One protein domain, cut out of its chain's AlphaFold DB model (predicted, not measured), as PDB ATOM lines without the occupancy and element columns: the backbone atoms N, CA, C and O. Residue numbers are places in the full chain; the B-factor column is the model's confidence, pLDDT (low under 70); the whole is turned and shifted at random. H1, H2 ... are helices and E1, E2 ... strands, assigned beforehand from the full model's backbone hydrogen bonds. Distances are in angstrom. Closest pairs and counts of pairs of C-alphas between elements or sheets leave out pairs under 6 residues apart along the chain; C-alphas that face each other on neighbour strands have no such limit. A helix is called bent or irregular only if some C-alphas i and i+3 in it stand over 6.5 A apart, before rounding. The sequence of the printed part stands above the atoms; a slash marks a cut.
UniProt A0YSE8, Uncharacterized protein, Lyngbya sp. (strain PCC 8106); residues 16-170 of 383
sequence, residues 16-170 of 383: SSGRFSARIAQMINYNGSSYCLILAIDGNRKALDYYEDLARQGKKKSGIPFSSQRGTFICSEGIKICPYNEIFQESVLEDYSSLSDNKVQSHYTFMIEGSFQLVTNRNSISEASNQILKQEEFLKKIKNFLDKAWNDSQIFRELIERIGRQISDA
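AT A GLANCE: This is residues 16 to 170 of the 383 residues of an uncharacterized protein of Lyngbya sp. (strain PCC 8106) (UniProt A0YSE8). A twisted sheet of five strands makes a wall, with the long hairpin E1 and E2 at one edge, the short hairpin E3 and E4 at the other, and E5 between the two hairpins. Two long helices, H7 and H8, cover one face over the E1 and E2 side and meet in a corner, and H4 is set between them and touches both. The printed part has 155 residues with eight named helices and five named strands, in the order E1 E2 H1 H2 E3 E4 H3 H4 H5 E5 H6 H7 H8; the class is mixed, helices and strands. The sheet runs E1 E2 E5 E3 E4 and is mixed, with E5 and E3 parallel and the other neighbours antiparallel. The whole is compact, with a radius of gyration of the C-alphas of 15.7 A and spans of 42 by 37 by 27 A.

IN THESE COORDINATES: E1, residues 21 to 30, begins with C-alpha 21 at (213.149, 169.643, 144.476) and is 28.9 A long; E2, residues 33 to 42, is 29.4 A long. E5 is residues 108 to 113, 15.8 A, E3 is residues 71 to 76, 16.5 A, and E4 is residues 79 to 83. H7, residues 136 to 152, begins with C-alpha 136 at (200.770, 150.643, 163.831) and is 23.9 A long; H8, residues 154 to 170, is 24.4 A long and ends with C-alpha 170 at (201.837, 182.083, 164.017). H4, residues 91 to 100, is irregular: C-alphas 92 and 95 are 8.1 A apart. The short helices are H1 at 44 to 50, H2 at 66 to 69, H3 at 85 to 89, H5 at 102 to 105 and H6 at 127 to 133.

HOW THE PARTS SIT: E1 and E2 form an antiparallel hairpin at 168 degrees, with N 26 and O 37 2.9 A apart, within hydrogen-bond range. E2 and E5 are antiparallel, with N 38 and O 111 at 2.9 A. E5 and E3 are parallel at 22 degrees, with N 73 and O 110 at 2.8 A. E3 and E4 form an antiparallel hairpin at 140 degrees, with N 76 and O 79 at 2.8 A. H7 is on the sheet at a height of 9.3 A, over E1 and only just over E2, where 3 of its C-alphas fall; on the local plane it stands at 32 degrees to E1, only just slantwise to the strands. On the same face, H8 has a height of 13.5 A and runs across the strands, at 79 degrees to E1 on the local plane. H7 and H8 touch only at the corner, about perpendicular at 74 degrees, with the closest C-alphas, those of Trp 150 and Arg 157, 4.9 A apart. H4 is the hub: it touches H3 at Phe 88 and Ser 97, whose C-alphas are the closest at 4.9 A. Residues 136 to 143 of H7 touch H4, the same way at a steep tilt of 55 degrees, with the closest C-alphas, those of Leu 93 and Lys 143, 6.1 A apart. Residues 160 to 164 of H8 touch H4, about perpendicular at 83 degrees, with the closest C-alphas, those of Ser 98 and Gly 164, 6.6 A apart. H1, H2, H3, H4 and H5 only graze the sheet; H6 is only just not on it, with 4 pairs of C-alphas within 10 A. Every O i to N i+4 pair is within hydrogen-bond range in H1, H6, H7 and H8, against 0 of 1 in H3 and 1 of 6 in H4, where 2 of 2 and 5 of 7 O i to N i+3 pairs are; H2 and H5 are too short for an i+4 pair.

THE WHOLE: The C-alphas farthest apart, those of Gly 32 and Lys 60, are 46.2 A apart. The printed part has no cut. The links H1 to H2, residues 51 to 65, and E5 to H6, residues 114 to 126, are long; the others are tight. The mean pLDDT of the printed part is 87.1, and residues 57 to 63, 120 and 122 are under 70.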
ATOM      1  N   SER A  16     206.494 179.521 148.562       82.62
ATOM      2  CA  SER A  16     205.773 179.639 147.287       82.62
ATOM      3  C   SER A  16     206.624 180.113 146.099       82.62
ATOM      4  O   SER A  16     206.234 179.896 144.954       82.62
ATOM      5  N   SER A  17     207.782 180.732 146.352       85.00
ATOM      6  CA  SER A  17     208.757 181.132 145.324       85.00
ATOM      7  C   SER A  17     209.848 180.085 145.077       85.00
ATOM      8  O   SER A  17     210.722 180.294 144.238       85.00
ATOM      9  N   GLY A  18     209.807 178.963 145.800       84.88
ATOM     10  CA  GLY A  18     210.839 177.938 145.767       84.88
ATOM     11  C   GLY A  18     210.949 177.240 144.416       84.88
ATOM     12  O   GLY A  18     209.939 176.894 143.797       84.88
ATOM     13  N   ARG A  19     212.194 176.994 143.996       89.44
ATOM     14  CA  ARG A  19     212.533 176.132 142.855       89.44
ATOM     15  C   ARG A  19     213.284 174.854 143.253       89.44
ATOM     16  O   ARG A  19     213.778 174.139 142.389       89.44
ATOM     17  N   PHE A  20     213.363 174.559 144.545       89.75
ATOM     18  CA  PHE A  20     213.966 173.332 145.056       89.75
ATOM     19  C   PHE A  20     213.170 172.089 144.640       89.75
ATOM     20  O   PHE A  20     211.978 172.172 144.326       89.75
ATOM     21  N   SER A  21     213.820 170.928 144.663       91.44
ATOM     22  CA  SER A  21     213.149 169.643 144.476       91.44
ATOM     23  C   SER A  21     213.906 168.496 145.121       91.44
ATOM     24  O   SER A  21     215.133 168.515 145.134       91.44
ATOM     25  N   ALA A  22     213.180 167.460 145.525       93.19
ATOM     26  CA  ALA A  22     213.739 166.158 145.871       93.19
ATOM     27  C   ALA A  22     212.795 165.043 145.408       93.19
ATOM     28  O   ALA A  22     211.598 165.273 145.203       93.19
ATOM     29  N   ARG A  23     213.339 163.844 145.209       93.81
ATOM     30  CA  ARG A  23     212.595 162.631 144.862       93.81
ATOM     31  C   ARG A  23     213.150 161.492 145.695       93.81
ATOM     32  O   ARG A  23     214.362 161.316 145.738       93.81
ATOM     33  N   ILE A  24     212.272 160.771 146.369       95.94
ATOM     34  CA  ILE A  24     212.631 159.688 147.276       95.94
ATOM     35  C   ILE A  24     211.597 158.595 147.057       95.94
ATOM     36  O   ILE A  24     210.403 158.883 147.026       95.94
ATOM     37  N   ALA A  25     212.045 157.361 146.866       96.12
ATOM     38  CA  ALA A  25     211.154 156.226 146.707       96.12
ATOM     39  C   ALA A  25     211.721 155.002 147.421       96.12
ATOM     40  O   ALA A  25     212.940 154.813 147.463       96.12
ATOM     41  N   GLN A  26     210.844 154.180 147.986       96.44
ATOM     42  CA  GLN A  26     211.225 152.952 148.666       96.44
ATOM     43  C   GLN A  26     210.132 151.896 148.538       96.44
ATOM     44  O   GLN A  26     208.960 152.171 148.775       96.44
ATOM     45  N   MET A  27     210.547 150.667 148.240       95.62
ATOM     46  CA  MET A  27     209.692 149.492 148.375       95.62
ATOM     47  C   MET A  27     209.694 149.008 149.826       95.62
ATOM     48  O   MET A  27     210.756 148.880 150.443       95.62
ATOM     49  N   ILE A  28     208.514 148.710 150.358       95.44
ATOM     50  CA  ILE A  28     208.325 148.071 151.660       95.44
ATOM     51  C   ILE A  28     207.479 146.809 151.488       95.44
ATOM     52  O   ILE A  28     206.592 146.759 150.642       95.44
ATOM     53  N   ASN A  29     207.736 145.804 152.319       93.38
ATOM     54  CA  ASN A  29     206.921 144.594 152.381       93.38
ATOM     55  C   ASN A  29     206.100 144.611 153.670       93.38
ATOM     56  O   ASN A  29     206.647 144.881 154.745       93.38
ATOM     57  N   TYR A  30     204.811 144.303 153.562       92.69
ATOM     58  CA  TYR A  30     203.885 144.236 154.685       92.69
ATOM     59  C   TYR A  30     202.826 143.158 154.442       92.69
ATOM     60  O   TYR A  30     202.225 143.119 153.375       92.69
ATOM     61  N   ASN A  31     202.629 142.256 155.409       88.62
ATOM     62  CA  ASN A  31     201.683 141.132 155.328       88.62
ATOM     63  C   ASN A  31     201.764 140.309 154.024       88.62
ATOM     64  O   ASN A  31     200.754 139.859 153.494       88.62
ATOM     65  N   GLY A  32     202.977 140.107 153.501       87.19
ATOM     66  CA  GLY A  32     203.203 139.357 152.260       87.19
ATOM     67  C   GLY A  32     202.914 140.137 150.970       87.19
ATOM     68  O   GLY A  32     203.095 139.585 149.889       87.19
ATOM     69  N   SER A  33     202.523 141.410 151.064       90.12
ATOM     70  CA  SER A  33     202.320 142.313 149.930       90.12
ATOM     71  C   SER A  33     203.414 143.381 149.853       90.12
ATOM     72  O   SER A  33     203.966 143.809 150.870       90.12
ATOM     73  N   SER A  34     203.715 143.820 148.633       92.81
ATOM     74  CA  SER A  34     204.685 144.882 148.361       92.81
ATOM     75  C   SER A  34     203.972 146.220 148.193       92.81
ATOM     76  O   SER A  34     202.987 146.312 147.464       92.81
ATOM     77  N   TYR A  35     204.508 147.263 148.816       94.56
ATOM     78  CA  TYR A  35     204.039 148.640 148.691       94.56
ATOM     79  C   TYR A  35     205.200 149.536 148.266       94.56
ATOM     80  O   TYR A  35     206.345 149.307 148.663       94.56
ATOM     81  N   CYS A  36     204.915 150.572 147.486       96.25
ATOM     82  CA  CYS A  36     205.885 151.584 147.088       96.25
ATOM     83  C   CYS A  36     205.519 152.925 147.728       96.25
ATOM     84  O   CYS A  36     204.429 153.456 147.532       96.25
ATOM     85  N   LEU A  37     206.443 153.481 148.504       97.00
ATOM     86  CA  LEU A  37     206.329 154.814 149.077       97.00
ATOM     87  C   LEU A  37     207.112 155.780 148.198       97.00
ATOM     88  O   LEU A  37     208.306 155.578 147.989       97.00
ATOM     89  N   ILE A  38     206.459 156.821 147.683       96.25
ATOM     90  CA  ILE A  38     207.067 157.785 146.758       96.25
ATOM     91  C   ILE A  38     206.826 159.195 147.284       96.25
ATOM     92  O   ILE A  38     205.694 159.667 147.309       96.25
ATOM     93  N   LEU A  39     207.890 159.899 147.652       95.69
ATOM     94  CA  LEU A  39     207.859 161.297 148.060       95.69
ATOM     95  C   LEU A  39     208.539 162.167 147.003       95.69
ATOM     96  O   LEU A  39     209.743 162.080 146.755       95.69
ATOM     97  N   ALA A  40     207.757 163.053 146.401       93.38
ATOM     98  CA  ALA A  40     208.231 164.087 145.502       93.38
ATOM     99  C   ALA A  40     208.039 165.458 146.143       93.38
ATOM    100  O   ALA A  40     206.926 165.860 146.462       93.38
ATOM    101  N   ILE A  41     209.129 166.199 146.299       92.12
ATOM    102  CA  ILE A  41     209.110 167.574 146.790       92.12
ATOM    103  C   ILE A  41     209.372 168.485 145.609       92.12
ATOM    104  O   ILE A  41     210.388 168.327 144.932       92.12
ATOM    105  N   ASP A  42     208.494 169.455 145.393       88.12
ATOM    106  CA  ASP A  42     208.707 170.525 144.431       88.12
ATOM    107  C   ASP A  42     208.320 171.850 145.058       88.12
ATOM    108  O   ASP A  42     207.174 172.067 145.455       88.12
ATOM    109  N   GLY A  43     209.265 172.787 145.065       84.38
ATOM    110  CA  GLY A  43     208.929 174.176 145.308       84.38
ATOM    111  C   GLY A  43     207.838 174.616 144.328       84.38
ATOM    112  O   GLY A  43     207.879 174.293 143.137       84.38
ATOM    113  N   ASN A  44     206.853 175.364 144.829       82.31
ATOM    114  CA  ASN A  44     205.649 175.701 144.066       82.31
ATOM    115  C   ASN A  44     205.981 176.389 142.730       82.31
ATOM    116  O   ASN A  44     205.283 176.190 141.738       82.31
ATOM    117  N   ARG A  45     207.077 177.162 142.661       82.38
ATOM    118  CA  ARG A  45     207.473 177.803 141.407       82.38
ATOM    119  C   ARG A  45     208.068 176.823 140.404       82.38
ATOM    120  O   ARG A  45     207.668 176.872 139.249       82.38
ATOM    121  N   LYS A  46     208.953 175.918 140.834       82.00
ATOM    122  CA  LYS A  46     209.463 174.851 139.957       82.00
ATOM    123  C   LYS A  46     208.310 174.022 139.414       82.00
ATOM    124  O   LYS A  46     208.219 173.799 138.218       82.00
ATOM    125  N   ALA A  47     207.368 173.661 140.266       80.00
ATOM    126  CA  ALA A  47     206.196 172.950 139.813       80.00
ATOM    127  C   ALA A  47     205.376 173.716 138.753       80.00
ATOM    128  O   ALA A  47     205.018 173.165 137.718       80.00
ATOM    129  N   LEU A  48     205.119 175.006 138.965       78.56
ATOM    130  CA  LEU A  48     204.434 175.838 137.970       78.56
ATOM    131  C   LEU A  48     205.214 175.996 136.656       78.56
ATOM    132  O   LEU A  48     204.585 176.229 135.621       78.56
ATOM    133  N   ASP A  49     206.544 175.926 136.712       80.38
ATOM    134  CA  ASP A  49     207.427 176.050 135.553       80.38
ATOM    135  C   ASP A  49     207.470 174.729 134.737       80.38
ATOM    136  O   ASP A  49     207.559 174.798 133.521       80.38
ATOM    137  N   TYR A  50     207.341 173.541 135.358       80.88
ATOM    138  CA  TYR A  50     207.477 172.239 134.666       80.88
ATOM    139  C   TYR A  50     206.167 171.465 134.421       80.88
ATOM    140  O   TYR A  50     206.145 170.571 133.579       80.88
ATOM    141  N   TYR A  51     205.071 171.775 135.122       81.06
ATOM    142  CA  TYR A  51     203.766 171.124 134.914       81.06
ATOM    143  C   TYR A  51     202.820 172.019 134.098       81.06
ATOM    144  O   TYR A  51     201.794 172.496 134.592       81.06
ATOM    145  N   GLU A  52     203.186 172.303 132.846       77.12
ATOM    146  CA  GLU A  52     202.485 173.271 131.983       77.12
ATOM    147  C   GLU A  52     201.074 172.832 131.551       77.12
ATOM    148  O   GLU A  52     200.192 173.676 131.312       77.12
ATOM    149  N   ASP A  53     200.855 171.517 131.514       79.62
ATOM    150  CA  ASP A  53     199.602 170.885 131.093       79.62
ATOM    151  C   ASP A  53     198.527 170.881 132.186       79.62
ATOM    152  O   ASP A  53     197.340 170.741 131.889       79.62
ATOM    153  N   LEU A  54     198.904 171.095 133.451       79.12
ATOM    154  CA  LEU A  54     197.953 171.121 134.560       79.12
ATOM    155  C   LEU A  54     197.182 172.450 134.618       79.12
ATOM    156  O   LEU A  54     197.731 173.546 134.449       79.12
ATOM    157  N   ALA A  55     195.876 172.355 134.890       76.12
ATOM    158  CA  ALA A  55     195.002 173.517 134.985       76.12
ATOM    159  C   ALA A  55     195.374 174.385 136.203       76.12
ATOM    160  O   ALA A  55     195.678 173.883 137.290       76.12
ATOM    161  N   ARG A  56     195.351 175.712 136.019       75.44
ATOM    162  CA  ARG A  56     195.750 176.705 137.033       75.44
ATOM    163  C   ARG A  56     194.535 177.474 137.540       75.44
ATOM    164  O   ARG A  56     193.624 177.773 136.770       75.44
ATOM    165  N   GLN A  57     194.559 177.861 138.813       65.31
ATOM    166  CA  GLN A  57     193.510 178.681 139.418       65.31
ATOM    167  C   GLN A  57     193.327 179.992 138.628       65.31
ATOM    168  O   GLN A  57     194.301 180.681 138.324       65.31
ATOM    169  N   GLY A  58     192.085 180.303 138.247       66.12
ATOM    170  CA  GLY A  58     191.741 181.500 137.468       66.12
ATOM    171  C   GLY A  58     191.964 181.405 135.951       66.12
ATOM    172  O   GLY A  58     191.609 182.341 135.239       66.12
ATOM    173  N   LYS A  59     192.505 180.296 135.420       65.75
ATOM    174  CA  LYS A  59     192.612 180.066 133.967       65.75
ATOM    175  C   LYS A  59     191.547 179.075 133.494       65.75
ATOM    176  O   LYS A  59     191.427 177.989 134.047       65.75
ATOM    177  N   LYS A  60     190.826 179.410 132.416       59.03
ATOM    178  CA  LYS A  60     189.868 178.517 131.731       59.03
ATOM    179  C   LYS A  60     190.580 177.451 130.872       59.03
ATOM    180  O   LYS A  60     190.341 177.371 129.674       59.03
ATOM    181  N   LYS A  61     191.488 176.661 131.450       64.38
ATOM    182  CA  LYS A  61     191.927 175.395 130.830       64.38
ATOM    183  C   LYS A  61     191.046 174.282 131.401       64.38
ATOM    184  O   LYS A  61     190.969 174.165 132.623       64.38
ATOM    185  N   SER A  62     190.377 173.492 130.556       55.78
ATOM    186  CA  SER A  62     189.789 172.227 131.016       55.78
ATOM    187  C   SER A  62     190.927 171.239 131.298       55.78
ATOM    188  O   SER A  62     191.939 171.248 130.599       55.78
ATOM    189  N   GLY A  63     190.810 170.443 132.360       68.81
ATOM    190  CA  GLY A  63     191.831 169.461 132.725       68.81
ATOM    191  C   GLY A  63     192.018 169.288 134.228       68.81
ATOM    192  O   GLY A  63     191.281 169.846 135.042       68.81
ATOM    193  N   ILE A  64     193.022 168.487 134.585       75.62
ATOM    194  CA  ILE A  64     193.366 168.138 135.967       75.62
ATOM    195  C   ILE A  64     194.014 169.357 136.654       75.62
ATOM    196  O   ILE A  64     195.028 169.861 136.161       75.62
ATOM    197  N   PRO A  65     193.473 169.858 137.784       79.12
ATOM    198  CA  PRO A  65     194.052 170.997 138.492       79.12
ATOM    199  C   PRO A  65     195.428 170.679 139.073       79.12
ATOM    200  O   PRO A  65     195.623 169.616 139.659       79.12
ATOM    201  N   PHE A  66     196.356 171.632 139.020       77.75
ATOM    202  CA  PHE A  66     197.672 171.494 139.650       77.75
ATOM    203  C   PHE A  66     197.577 171.197 141.155       77.75
ATOM    204  O   PHE A  66     198.244 170.297 141.661       77.75
ATOM    205  N   SER A  67     196.687 171.902 141.860       79.00
ATOM    206  CA  SER A  67     196.419 171.679 143.285       79.00
ATOM    207  C   SER A  67     195.895 170.275 143.582       79.00
ATOM    208  O   SER A  67     196.124 169.764 144.670       79.00
ATOM    209  N   SER A  68     195.239 169.622 142.617       80.25
ATOM    210  CA  SER A  68     194.748 168.255 142.799       80.25
ATOM    211  C   SER A  68     195.875 167.228 142.837       80.25
ATOM    212  O   SER A  68     195.626 166.123 143.286       80.25
ATOM    213  N   GLN A  69     197.094 167.557 142.394       84.62
ATOM    214  CA  GLN A  69     198.249 166.647 142.340       84.62
ATOM    215  C   GLN A  69     199.202 166.804 143.537       84.62
ATOM    216  O   GLN A  69     200.331 166.319 143.511       84.62
ATOM    217  N   ARG A  70     198.756 167.503 144.585       88.12
ATOM    218  CA  ARG A  70     199.563 167.948 145.724       88.12
ATOM    219  C   ARG A  70     199.019 167.406 147.046       88.12
ATOM    220  O   ARG A  70     197.807 167.353 147.214       88.12
ATOM    221  N   GLY A  71     199.907 167.014 147.959       91.62
ATOM    222  CA  GLY A  71     199.560 166.338 149.215       91.62
ATOM    223  C   GLY A  71     199.761 164.822 149.168       91.62
ATOM    224  O   GLY A  71     200.550 164.320 148.363       91.62
ATOM    225  N   THR A  72     199.070 164.099 150.050       94.00
ATOM    226  CA  THR A  72     199.229 162.645 150.209       94.00
ATOM    227  C   THR A  72     198.108 161.869 149.542       94.00
ATOM    228  O   THR A  72     196.941 162.242 149.654       94.00
ATOM    229  N   PHE A  73     198.457 160.784 148.853       93.19
ATOM    230  CA  PHE A  73     197.539 159.986 148.051       93.19
ATOM    231  C   PHE A  73     197.744 158.493 148.268       93.19
ATOM    232  O   PHE A  73     198.878 158.020 148.341       93.19
ATOM    233  N   ILE A  74     196.630 157.763 148.276       93.12
ATOM    234  CA  ILE A  74     196.628 156.312 148.102       93.12
ATOM    235  C   ILE A  74     196.503 156.012 146.613       93.12
ATOM    236  O   ILE A  74     195.668 156.605 145.918       93.12
ATOM    237  N   CYS A  75     197.337 155.102 146.130       91.38
ATOM    238  CA  CYS A  75     197.426 154.733 144.728       91.38
ATOM    239  C   CYS A  75     197.431 153.202 144.580       91.38
ATOM    240  O   CYS A  75     197.951 152.502 145.446       91.38
ATOM    241  N   SER A  76     196.835 152.689 143.505       89.12
ATOM    242  CA  SER A  76     196.855 151.266 143.167       89.12
ATOM    243  C   SER A  76     197.098 151.058 141.685       89.12
ATOM    244  O   SER A  76     196.408 151.634 140.848       89.12
ATOM    245  N   GLU A  77     198.063 150.199 141.380       83.69
ATOM    246  CA  GLU A  77     198.550 149.899 140.033       83.69
ATOM    247  C   GLU A  77     198.871 151.174 139.227       83.69
ATOM    248  O   GLU A  77     198.526 151.314 138.053       83.69
ATOM    249  N   GLY A  78     199.485 152.161 139.888       80.06
ATOM    250  CA  GLY A  78     199.818 153.469 139.315       80.06
ATOM    251  C   GLY A  78     198.622 154.413 139.145       80.06
ATOM    252  O   GLY A  78     198.777 155.525 138.631       80.06
ATOM    253  N   ILE A  79     197.429 154.010 139.589       83.56
ATOM    254  CA  ILE A  79     196.215 154.820 139.553       83.56
ATOM    255  C   ILE A  79     196.002 155.460 140.918       83.56
ATOM    256  O   ILE A  79     195.768 154.798 141.926       83.56
ATOM    257  N   LYS A  80     196.007 156.789 140.943       86.62
ATOM    258  CA  LYS A  80     195.625 157.556 142.124       86.62
ATOM    259  C   LYS A  80     194.151 157.330 142.470       86.62
ATOM    260  O   LYS A  80     193.277 157.652 141.665       86.62
ATOM    261  N   ILE A  81     193.893 156.863 143.691       86.06
ATOM    262  CA  ILE A  81     192.550 156.576 144.202       86.06
ATOM    263  C   ILE A  81     191.955 157.829 144.843       86.06
ATOM    264  O   ILE A  81     191.018 158.417 144.303       86.06
ATOM    265  N   CYS A  82     192.521 158.264 145.971       86.62
ATOM    266  CA  CYS A  82     192.003 159.387 146.749       86.62
ATOM    267  C   CYS A  82     193.112 160.118 147.535       86.62
ATOM    268  O   CYS A  82     194.191 159.560 147.764       86.62
ATOM    269  N   PRO A  83     192.874 161.375 147.954       89.81
ATOM    270  CA  PRO A  83     193.687 162.050 148.966       89.81
ATOM    271  C   PRO A  83     193.580 161.350 150.327       89.81
ATOM    272  O   PRO A  83     192.509 160.863 150.677       89.81
ATOM    273  N   TYR A  84     194.668 161.330 151.098       91.44
ATOM    274  CA  TYR A  84     194.710 160.685 152.415       91.44
ATOM    275  C   TYR A  84     195.670 161.397 153.375       91.44
ATOM    276  O   TYR A  84     196.683 160.861 153.814       91.44
ATOM    277  N   ASN A  85     195.371 162.664 153.668       89.75
ATOM    278  CA  ASN A  85     196.203 163.493 154.550       89.75
ATOM    279  C   ASN A  85     196.027 163.153 156.040       89.75
ATOM    280  O   ASN A  85     196.884 163.505 156.847       89.75
ATOM    281  N   GLU A  86     194.929 162.482 156.399       89.81
ATOM    282  CA  GLU A  86     194.635 162.062 157.776       89.81
ATOM    283  C   GLU A  86     195.659 161.069 158.335       89.81
ATOM    284  O   GLU A  86     195.804 160.983 159.547       89.81
ATOM    285  N   ILE A  87     196.464 160.428 157.480       93.44
ATOM    286  CA  ILE A  87     197.555 159.551 157.918       93.44
ATOM    287  C   ILE A  87     198.542 160.243 158.867       93.44
ATOM    288  O   ILE A  87     199.093 159.608 159.756       93.44
ATOM    289  N   PHE A  88     198.745 161.557 158.723       93.81
ATOM    290  CA  PHE A  88     199.641 162.331 159.588       93.81
ATOM    291  C   PHE A  88     198.994 162.787 160.905       93.81
ATOM    292  O   PHE A  88     199.615 163.534 161.658       93.81
ATOM    293  N   GLN A  89     197.744 162.397 161.167       91.31
ATOM    294  CA  GLN A  89     197.079 162.600 162.458       91.31
ATOM    295  C   GLN A  89     197.340 161.433 163.421       91.31
ATOM    296  O   GLN A  89     197.080 161.558 164.614       91.31
ATOM    297  N   GLU A  90     197.865 160.316 162.913       93.81
ATOM    298  CA  GLU A  90     198.231 159.151 163.712       93.81
ATOM    299  C   GLU A  90     199.464 159.449 164.576       93.81
ATOM    300  O   GLU A  90     200.458 160.003 164.095       93.81
ATOM    301  N   SER A  91     199.433 159.038 165.847       92.94
ATOM    302  CA  SER A  91     200.481 159.344 166.838       92.94
ATOM    303  C   SER A  91     201.876 158.861 166.427       92.94
ATOM    304  O   SER A  91     202.873 159.519 166.707       92.94
ATOM    305  N   VAL A  92     201.963 157.751 165.687       96.19
ATOM    306  CA  VAL A  92     203.227 157.200 165.162       96.19
ATOM    307  C   VAL A  92     203.946 158.179 164.220       96.19
ATOM    308  O   VAL A  92     205.165 158.106 164.064       96.19
ATOM    309  N   LEU A  93     203.210 159.095 163.585       95.31
ATOM    310  CA  LEU A  93     203.718 160.058 162.605       95.31
ATOM    311  C   LEU A  93     203.698 161.506 163.125       95.31
ATOM    312  O   LEU A  93     203.770 162.436 162.321       95.31
ATOM    313  N   GLU A  94     203.644 161.713 164.446       92.31
ATOM    314  CA  GLU A  94     203.554 163.042 165.071       92.31
ATOM    315  C   GLU A  94     204.673 164.003 164.622       92.31
ATOM    316  O   GLU A  94     204.391 165.166 164.306       92.31
ATOM    317  N   ASP A  95     205.905 163.501 164.466       91.81
ATOM    318  CA  ASP A  95     207.075 164.244 163.953       91.81
ATOM    319  C   ASP A  95     206.814 164.901 162.582       91.81
ATOM    320  O   ASP A  95     207.394 165.931 162.227       91.81
ATOM    321  N   TYR A  96     205.907 164.310 161.804       93.56
ATOM    322  CA  TYR A  96     205.548 164.719 160.450       93.56
ATOM    323  C   TYR A  96     204.120 165.257 160.344       93.56
ATOM    324  O   TYR A  96     203.652 165.520 159.235       93.56
ATOM    325  N   SER A  97     203.449 165.504 161.472       91.19
ATOM    326  CA  SER A  97     202.080 166.044 161.536       91.19
ATOM    327  C   SER A  97     201.887 167.314 160.699       91.19
ATOM    328  O   SER A  97     200.831 167.526 160.099       91.19
ATOM    329  N   SER A  98     202.933 168.137 160.575       88.50
ATOM    330  CA  SER A  98     202.938 169.350 159.749       88.50
ATOM    331  C   SER A  98     202.654 169.107 158.258       88.50
ATOM    332  O   SER A  98     202.149 170.003 157.583       88.50
ATOM    333  N   LEU A  99     202.897 167.896 157.739       90.38
ATOM    334  CA  LEU A  99     202.560 167.514 156.363       90.38
ATOM    335  C   LEU A  99     201.047 167.473 156.100       90.38
ATOM    336  O   LEU A  99     200.638 167.551 154.937       90.38
ATOM    337  N   SER A 100     200.216 167.406 157.146       88.56
ATOM    338  CA  SER A 100     198.756 167.499 157.025       88.56
ATOM    339  C   SER A 100     198.260 168.910 156.677       88.56
ATOM    340  O   SER A 100     197.164 169.044 156.132       88.56
ATOM    341  N   ASP A 101     199.047 169.969 156.916       83.94
ATOM    342  CA  ASP A 101     198.619 171.351 156.671       83.94
ATOM    343  C   ASP A 101     198.452 171.625 155.162       83.94
ATOM    344  O   ASP A 101     199.348 171.409 154.342       83.94
ATOM    345  N   ASN A 102     197.294 172.165 154.779       81.31
ATOM    346  CA  ASN A 102     196.963 172.516 153.395       81.31
ATOM    347  C   ASN A 102     197.987 173.461 152.739       81.31
ATOM    348  O   ASN A 102     198.216 173.387 151.530       81.31
ATOM    349  N   LYS A 103     198.624 174.351 153.511       78.19
ATOM    350  CA  LYS A 103     199.678 175.243 152.998       78.19
ATOM    351  C   LYS A 103     200.903 174.448 152.549       78.19
ATOM    352  O   LYS A 103     201.532 174.796 151.549       78.19
ATOM    353  N   VAL A 104     201.205 173.365 153.258       81.62
ATOM    354  CA  VAL A 104     202.366 172.496 153.039       81.62
ATOM    355  C   VAL A 104     202.154 171.568 151.862       81.62
ATOM    356  O   VAL A 104     203.067 171.393 151.058       81.62
ATOM    357  N   GLN A 105     200.939 171.033 151.715       86.19
ATOM    358  CA  GLN A 105     200.578 170.124 150.625       86.19
ATOM    359  C   GLN A 105     200.956 170.690 149.252       86.19
ATOM    360  O   GLN A 105     201.398 169.946 148.386       86.19
ATOM    361  N   SER A 106     200.919 172.016 149.070       84.81
ATOM    362  CA  SER A 106     201.342 172.680 147.828       84.81
ATOM    363  C   SER A 106     202.815 172.466 147.423       84.81
ATOM    364  O   SER A 106     203.186 172.791 146.292       84.81
ATOM    365  N   HIS A 107     203.653 171.924 148.310       88.12
ATOM    366  CA  HIS A 107     205.095 171.752 148.120       88.12
ATOM    367  C   HIS A 107     205.544 170.298 147.961       88.12
ATOM    368  O   HIS A 107     206.724 170.050 147.700       88.12
ATOM    369  N   TYR A 108     204.636 169.332 148.101       91.19
ATOM    370  CA  TYR A 108     204.985 167.923 147.985       91.19
ATOM    371  C   TYR A 108     203.850 167.084 147.391       91.19
ATOM    372  O   TYR A 108     202.700 167.510 147.288       91.19
ATOM    373  N   THR A 109     204.214 165.881 146.980       92.81
ATOM    374  CA  THR A 109     203.318 164.803 146.588       92.81
ATOM    375  C   THR A 109     203.858 163.540 147.242       92.81
ATOM    376  O   THR A 109     204.995 163.155 146.970       92.81
ATOM    377  N   PHE A 110     203.078 162.925 148.125       95.25
ATOM    378  CA  PHE A 110     203.418 161.649 148.750       95.25
ATOM    379  C   PHE A 110     202.427 160.592 148.270       95.25
ATOM    380  O   PHE A 110     201.221 160.758 148.425       95.25
ATOM    381  N   MET A 111     202.916 159.543 147.622       95.38
ATOM    382  CA  MET A 111     202.095 158.466 147.079       95.38
ATOM    383  C   MET A 111     202.410 157.183 147.835       95.38
ATOM    384  O   MET A 111     203.573 156.794 147.950       95.38
ATOM    385  N   ILE A 112     201.357 156.553 148.339       95.50
ATOM    386  CA  ILE A 112     201.391 155.236 148.961       95.50
ATOM    387  C   ILE A 112     200.747 154.290 147.957       95.50
ATOM    388  O   ILE A 112     199.527 154.245 147.814       95.50
ATOM    389  N   GLU A 113     201.597 153.602 147.210       93.56
ATOM    390  CA  GLU A 113     201.221 152.708 146.126       93.56
ATOM    391  C   GLU A 113     201.190 151.263 146.628       93.56
ATOM    392  O   GLU A 113     202.127 150.803 147.284       93.56
ATOM    393  N   GLY A 114     200.122 150.538 146.317       90.62
ATOM    394  CA  GLY A 114     199.977 149.120 146.636       90.62
ATOM    395  C   GLY A 114     198.673 148.559 146.087       90.62
ATOM    396  O   GLY A 114     197.891 149.281 145.475       90.62
ATOM    397  N   SER A 115     198.404 147.278 146.328       85.81
ATOM    398  CA  SER A 115     197.189 146.604 145.845       85.81
ATOM    399  C   SER A 115     195.940 146.980 146.665       85.81
ATOM    400  O   SER A 115     195.287 146.126 147.267       85.81
ATOM    401  N   PHE A 116     195.620 148.274 146.733       87.06
ATOM    402  CA  PHE A 116     194.435 148.791 147.414       87.06
ATOM    403  C   PHE A 116     193.193 148.628 146.537       87.06
ATOM    404  O   PHE A 116     193.210 148.889 145.336       87.06
ATOM    405  N   GLN A 117     192.074 148.225 147.138       80.50
ATOM    406  CA  GLN A 117     190.834 148.051 146.384       80.50
ATOM    407  C   GLN A 117     190.298 149.394 145.880       80.50
ATOM    408  O   GLN A 117     190.086 150.332 146.651       80.50
ATOM    409  N   LEU A 118     190.009 149.445 144.580       75.62
ATOM    410  CA  LEU A 118     189.333 150.574 143.954       75.62
ATOM    411  C   LEU A 118     187.879 150.640 144.430       75.62
ATOM    412  O   LEU A 118     187.137 149.663 144.348       75.62
ATOM    413  N   VAL A 119     187.462 151.816 144.892       74.06
ATOM    414  CA  VAL A 119     186.076 152.099 145.280       74.06
ATOM    415  C   VAL A 119     185.451 153.115 144.330       74.06
ATOM    416  O   VAL A 119     186.137 153.944 143.731       74.06
ATOM    417  N   THR A 120     184.128 153.062 144.179       69.31
ATOM    418  CA  THR A 120     183.380 153.945 143.265       69.31
ATOM    419  C   THR A 120     183.385 155.411 143.713       69.31
ATOM    420  O   THR A 120     183.231 156.312 142.886       69.31
ATOM    421  N   ASN A 121     183.607 155.672 145.006       74.44
ATOM    422  CA  ASN A 121     183.731 157.013 145.565       74.44
ATOM    423  C   ASN A 121     185.204 157.460 145.628       74.44
ATOM    424  O   ASN A 121     186.002 156.935 146.399       74.44
ATOM    425  N   ARG A 122     185.534 158.503 144.857       66.06
ATOM    426  CA  ARG A 122     186.889 159.073 144.709       66.06
ATOM    427  C   ARG A 122     187.452 159.756 145.963       66.06
ATOM    428  O   ARG A 122     188.608 160.165 145.956       66.06
ATOM    429  N   ASN A 123     186.645 159.913 147.011       73.44
ATOM    430  CA  ASN A 123     187.040 160.560 148.266       73.44
ATOM    431  C   ASN A 123     187.129 159.583 149.444       73.44
ATOM    432  O   ASN A 123     187.321 160.018 150.573       73.44
ATOM    433  N   SER A 124     186.956 158.284 149.207       75.12
ATOM    434  CA  SER A 124     186.995 157.264 150.254       75.12
ATOM    435  C   SER A 124     187.964 156.154 149.888       75.12
ATOM    436  O   SER A 124     188.199 155.895 148.712       75.12
ATOM    437  N   ILE A 125     188.463 155.463 150.904       82.81
ATOM    438  CA  ILE A 125     189.179 154.193 150.778       82.81
ATOM    439  C   ILE A 125     188.257 153.035 151.168       82.81
ATOM    440  O   ILE A 125     187.291 153.232 151.907       82.81
ATOM    441  N   SER A 126     188.541 151.824 150.680       83.56
ATOM    442  CA  SER A 126     187.829 150.631 151.149       83.56
ATOM    443  C   SER A 126     188.113 150.365 152.629       83.56
ATOM    444  O   SER A 126     189.173 150.730 153.144       83.56
ATOM    445  N   GLU A 127     187.194 149.683 153.313       84.81
ATOM    446  CA  GLU A 127     187.357 149.324 154.726       84.81
ATOM    447  C   GLU A 127     188.631 148.499 154.967       84.81
ATOM    448  O   GLU A 127     189.397 148.803 155.878       84.81
ATOM    449  N   ALA A 128     188.931 147.544 154.080       85.75
ATOM    450  CA  ALA A 128     190.165 146.761 154.128       85.75
ATOM    451  C   ALA A 128     191.429 147.633 153.989       85.75
ATOM    452  O   ALA A 128     192.401 147.445 154.716       85.75
ATOM    453  N   SER A 129     191.411 148.624 153.089       86.62
ATOM    454  CA  SER A 129     192.529 149.566 152.925       86.62
ATOM    455  C   SER A 129     192.708 150.437 154.171       86.62
ATOM    456  O   SER A 129     193.832 150.665 154.609       86.62
ATOM    457  N   ASN A 130     191.601 150.881 154.772       87.00
ATOM    458  CA  ASN A 130     191.606 151.686 155.994       87.00
ATOM    459  C   ASN A 130     192.185 150.910 157.182       87.00
ATOM    460  O   ASN A 130     192.998 151.440 157.935       87.00
ATOM    461  N   GLN A 131     191.833 149.629 157.311       88.50
ATOM    462  CA  GLN A 131     192.398 148.755 158.339       88.50
ATOM    463  C   GLN A 131     193.923 148.643 158.219       88.50
ATOM    464  O   GLN A 131     194.605 148.700 159.235       88.50
ATOM    465  N   ILE A 132     194.471 148.535 157.004       90.56
ATOM    466  CA  ILE A 132     195.928 148.495 156.790       90.56
ATOM    467  C   ILE A 132     196.572 149.839 157.146       90.56
ATOM    468  O   ILE A 132     197.572 149.873 157.856       90.56
ATOM    469  N   LEU A 133     195.993 150.951 156.683       90.06
ATOM    470  CA  LEU A 133     196.559 152.294 156.867       90.06
ATOM    471  C   LEU A 133     196.549 152.769 158.327       90.06
ATOM    472  O   LEU A 133     197.349 153.631 158.675       90.06
ATOM    473  N   LYS A 134     195.701 152.178 159.175       91.94
ATOM    474  CA  LYS A 134     195.652 152.431 160.623       91.94
ATOM    475  C   LYS A 134     196.475 151.453 161.461       91.94
ATOM    476  O   LYS A 134     196.564 151.612 162.675       91.94
ATOM    477  N   GLN A 135     197.065 150.422 160.853       94.25
ATOM    478  CA  GLN A 135     197.892 149.473 161.594       94.25
ATOM    479  C   GLN A 135     199.233 150.102 161.972       94.25
ATOM    480  O   GLN A 135     199.990 150.562 161.116       94.25
ATOM    481  N   GLU A 136     199.557 150.047 163.263       94.69
ATOM    482  CA  GLU A 136     200.770 150.643 163.831       94.69
ATOM    483  C   GLU A 136     202.050 150.155 163.131       94.69
ATOM    484  O   GLU A 136     202.933 150.947 162.814       94.69
ATOM    485  N   GLU A 137     202.136 148.861 162.811       95.25
ATOM    486  CA  GLU A 137     203.294 148.281 162.121       95.25
ATOM    487  C   GLU A 137     203.461 148.803 160.686       95.25
ATOM    488  O   GLU A 137     204.588 149.017 160.233       95.25
ATOM    489  N   PHE A 138     202.358 149.071 159.979       95.56
ATOM    490  CA  PHE A 138     202.403 149.707 158.663       95.56
ATOM    491  C   PHE A 138     202.832 151.176 158.780       95.56
ATOM    492  O   PHE A 138     203.732 151.626 158.065       95.56
ATOM    493  N   LEU A 139     202.265 151.906 159.746       96.75
ATOM    494  CA  LEU A 139     202.631 153.294 160.042       96.75
ATOM    495  C   LEU A 139     204.112 153.431 160.421       96.75
ATOM    496  O   LEU A 139     204.776 154.350 159.946       96.75
ATOM    497  N   LYS A 140     204.684 152.479 161.170       96.94
ATOM    498  CA  LYS A 140     206.130 152.426 161.458       96.94
ATOM    499  C   LYS A 140     206.973 152.298 160.188       96.94
ATOM    500  O   LYS A 140     208.043 152.897 160.109       96.94
ATOM    501  N   LYS A 141     206.523 151.557 159.164       97.38
ATOM    502  CA  LYS A 141     207.234 151.493 157.869       97.38
ATOM    503  C   LYS A 141     207.219 152.841 157.152       97.38
ATOM    504  O   LYS A 141     208.250 153.233 156.608       97.38
ATOM    505  N   ILE A 142     206.093 153.553 157.190       97.12
ATOM    506  CA  ILE A 142     205.994 154.920 156.657       97.12
ATOM    507  C   ILE A 142     206.905 155.863 157.439       97.12
ATOM    508  O   ILE A 142     207.661 156.613 156.826       97.12
ATOM    509  N   LYS A 143     206.895 155.786 158.774       97.00
ATOM    510  CA  LYS A 143     207.773 156.594 159.621       97.00
ATOM    511  C   LYS A 143     209.234 156.371 159.257       97.00
ATOM    512  O   LYS A 143     209.926 157.325 158.945       97.00
ATOM    513  N   ASN A 144     209.674 155.116 159.177       97.31
ATOM    514  CA  ASN A 144     211.050 154.780 158.808       97.31
ATOM    515  C   ASN A 144     211.446 155.337 157.430       97.31
ATOM    516  O   ASN A 144     212.585 155.760 157.237       97.31
ATOM    517  N   PHE A 145     210.519 155.348 156.468       97.75
ATOM    518  CA  PHE A 145     210.744 155.973 155.165       97.75
ATOM    519  C   PHE A 145     210.928 157.495 155.276       97.75
ATOM    520  O   PHE A 145     211.842 158.044 154.661       97.75
ATOM    521  N   LEU A 146     210.099 158.177 156.072       97.12
ATOM    522  CA  LEU A 146     210.200 159.625 156.291       97.12
ATOM    523  C   LEU A 146     211.432 160.004 157.128       97.12
ATOM    524  O   LEU A 146     212.114 160.967 156.786       97.12
ATOM    525  N   ASP A 147     211.778 159.215 158.145       97.25
ATOM    526  CA  ASP A 147     212.994 159.367 158.954       97.25
ATOM    527  C   ASP A 147     214.237 159.232 158.064       97.25
ATOM    528  O   ASP A 147     215.167 160.041 158.122       97.25
ATOM    529  N   LYS A 148     214.235 158.246 157.160       96.31
ATOM    530  CA  LYS A 148     215.289 158.105 156.156       96.31
ATOM    531  C   LYS A 148     215.333 159.310 155.218       96.31
ATOM    532  O   LYS A 148     216.401 159.876 155.002       96.31
ATOM    533  N   ALA A 149     214.184 159.749 154.705       95.31
ATOM    534  CA  ALA A 149     214.100 160.942 153.870       95.31
ATOM    535  C   ALA A 149     214.642 162.191 154.585       95.31
ATOM    536  O   ALA A 149     215.294 163.023 153.958       95.31
ATOM    537  N   TRP A 150     214.389 162.328 155.886       95.56
ATOM    538  CA  TRP A 150     214.858 163.441 156.708       95.56
ATOM    539  C   TRP A 150     216.384 163.459 156.844       95.56
ATOM    540  O   TRP A 150     217.020 164.514 156.747       95.56
ATOM    541  N   ASN A 151     216.983 162.287 157.036       94.94
ATOM    542  CA  ASN A 151     218.430 162.158 157.156       94.94
ATOM    543  C   ASN A 151     219.128 162.368 155.805       94.94
ATOM    544  O   ASN A 151     220.103 163.120 155.729       94.94
ATOM    545  N   ASP A 152     218.579 161.780 154.739       94.38
ATOM    546  CA  ASP A 152     219.237 161.688 153.432       94.38
ATOM    547  C   ASP A 152     218.976 162.911 152.531       94.38
ATOM    548  O   ASP A 152     219.780 163.222 151.650       94.38
ATOM    549  N   SER A 153     217.863 163.632 152.722       94.31
ATOM    550  CA  SER A 153     217.469 164.769 151.878       94.31
ATOM    551  C   SER A 153     217.471 166.085 152.649       94.31
ATOM    552  O   SER A 153     216.524 166.413 153.369       94.31
ATOM    553  N   GLN A 154     218.490 166.913 152.396       94.25
ATOM    554  CA  GLN A 154     218.559 168.287 152.909       94.25
ATOM    555  C   GLN A 154     217.292 169.087 152.566       94.25
ATOM    556  O   GLN A 154     216.767 169.806 153.409       94.25
ATOM    557  N   ILE A 155     216.763 168.929 151.348       93.75
ATOM    558  CA  ILE A 155     215.558 169.637 150.899       93.75
ATOM    559  C   ILE A 155     214.330 169.224 151.714       93.75
ATOM    560  O   ILE A 155     213.509 170.076 152.041       93.75
ATOM    561  N   PHE A 156     214.181 167.939 152.041       93.62
ATOM    562  CA  PHE A 156     213.052 167.499 152.859       93.62
ATOM    563  C   PHE A 156     213.176 168.004 154.293       93.62
ATOM    564  O   PHE A 156     212.241 168.631 154.788       93.62
ATOM    565  N   ARG A 157     214.347 167.816 154.913       94.06
ATOM    566  CA  ARG A 157     214.626 168.295 156.270       94.06
ATOM    567  C   ARG A 157     214.335 169.785 156.416       94.06
ATOM    568  O   ARG A 157     213.521 170.189 157.241       94.06
ATOM    569  N   GLU A 158     214.924 170.600 155.548       93.88
ATOM    570  CA  GLU A 158     214.747 172.049 155.589       93.88
ATOM    571  C   GLU A 158     213.304 172.497 155.343       93.88
ATOM    572  O   GLU A 158     212.862 173.493 155.918       93.88
ATOM    573  N   LEU A 159     212.567 171.790 154.478       91.00
ATOM    574  CA  LEU A 159     211.159 172.083 154.234       91.00
ATOM    575  C   LEU A 159     210.348 171.885 155.518       91.00
ATOM    576  O   LEU A 159     209.653 172.813 155.933       91.00
ATOM    577  N   ILE A 160     210.468 170.718 156.154       91.25
ATOM    578  CA  ILE A 160     209.734 170.383 157.380       91.25
ATOM    579  C   ILE A 160     210.109 171.330 158.527       91.25
ATOM    580  O   ILE A 160     209.220 171.907 159.150       91.25
ATOM    581  N   GLU A 161     211.402 171.579 158.763       90.56
ATOM    582  CA  GLU A 161     211.857 172.517 159.804       90.56
ATOM    583  C   GLU A 161     211.257 173.912 159.620       90.56
ATOM    584  O   GLU A 161     210.782 174.546 160.566       90.56
ATOM    585  N   ARG A 162     211.273 174.414 158.381       88.44
ATOM    586  CA  ARG A 162     210.757 175.745 158.075       88.44
ATOM    587  C   ARG A 162     209.251 175.839 158.284       88.44
ATOM    588  O   ARG A 162     208.769 176.864 158.765       88.44
ATOM    589  N   ILE A 163     208.516 174.800 157.912       85.69
ATOM    590  CA  ILE A 163     207.073 174.718 158.131       85.69
ATOM    591  C   ILE A 163     206.770 174.702 159.627       85.69
ATOM    592  O   ILE A 163     205.944 175.493 160.081       85.69
ATOM    593  N   GLY A 164     207.468 173.856 160.390       82.81
ATOM    594  CA  GLY A 164     207.313 173.768 161.840       82.81
ATOM    595  C   GLY A 164     207.492 175.129 162.514       82.81
ATOM    596  O   GLY A 164     206.630 175.552 163.287       82.81
ATOM    597  N   ARG A 165     208.538 175.877 162.129       83.81
ATOM    598  CA  ARG A 165     208.754 177.257 162.603       83.81
ATOM    599  C   ARG A 165     207.591 178.185 162.250       83.81
ATOM    600  O   ARG A 165     207.055 178.838 163.133       83.81
ATOM    601  N   GLN A 166     207.135 178.195 160.993       81.81
ATOM    602  CA  GLN A 166     206.024 179.063 160.569       81.81
ATOM    603  C   GLN A 166     204.710 178.783 161.312       81.81
ATOM    604  O   GLN A 166     203.962 179.720 161.597       81.81
ATOM    605  N   ILE A 167     204.415 177.516 161.610       78.44
ATOM    606  CA  ILE A 167     203.223 177.129 162.376       78.44
ATOM    607  C   ILE A 167     203.359 177.583 163.834       78.44
ATOM    608  O   ILE A 167     202.416 178.153 164.384       78.44
ATOM    609  N   SER A 168     204.522 177.356 164.447       76.62
ATOM    610  CA  SER A 168     204.797 177.757 165.829       76.62
ATOM    611  C   SER A 168     204.724 179.276 166.006       76.62
ATOM    612  O   SER A 168     203.998 179.760 166.872       76.62
ATOM    613  N   ASP A 169     205.394 180.038 165.141       81.12
ATOM    614  CA  ASP A 169     205.442 181.503 165.216       81.12
ATOM    615  C   ASP A 169     204.042 182.120 165.093       81.12
ATOM    616  O   ASP A 169     203.676 183.010 165.857       81.12
ATOM    617  N   ALA A 170     203.204 181.598 164.189       77.38
ATOM    618  CA  ALA A 170     201.837 182.083 164.017       77.38
ATOM    619  C   ALA A 170     200.954 181.841 165.258       77.38
ATOM    620  O   ALA A 170     200.109 182.682 165.594       77.38
TER     621      ALA A 170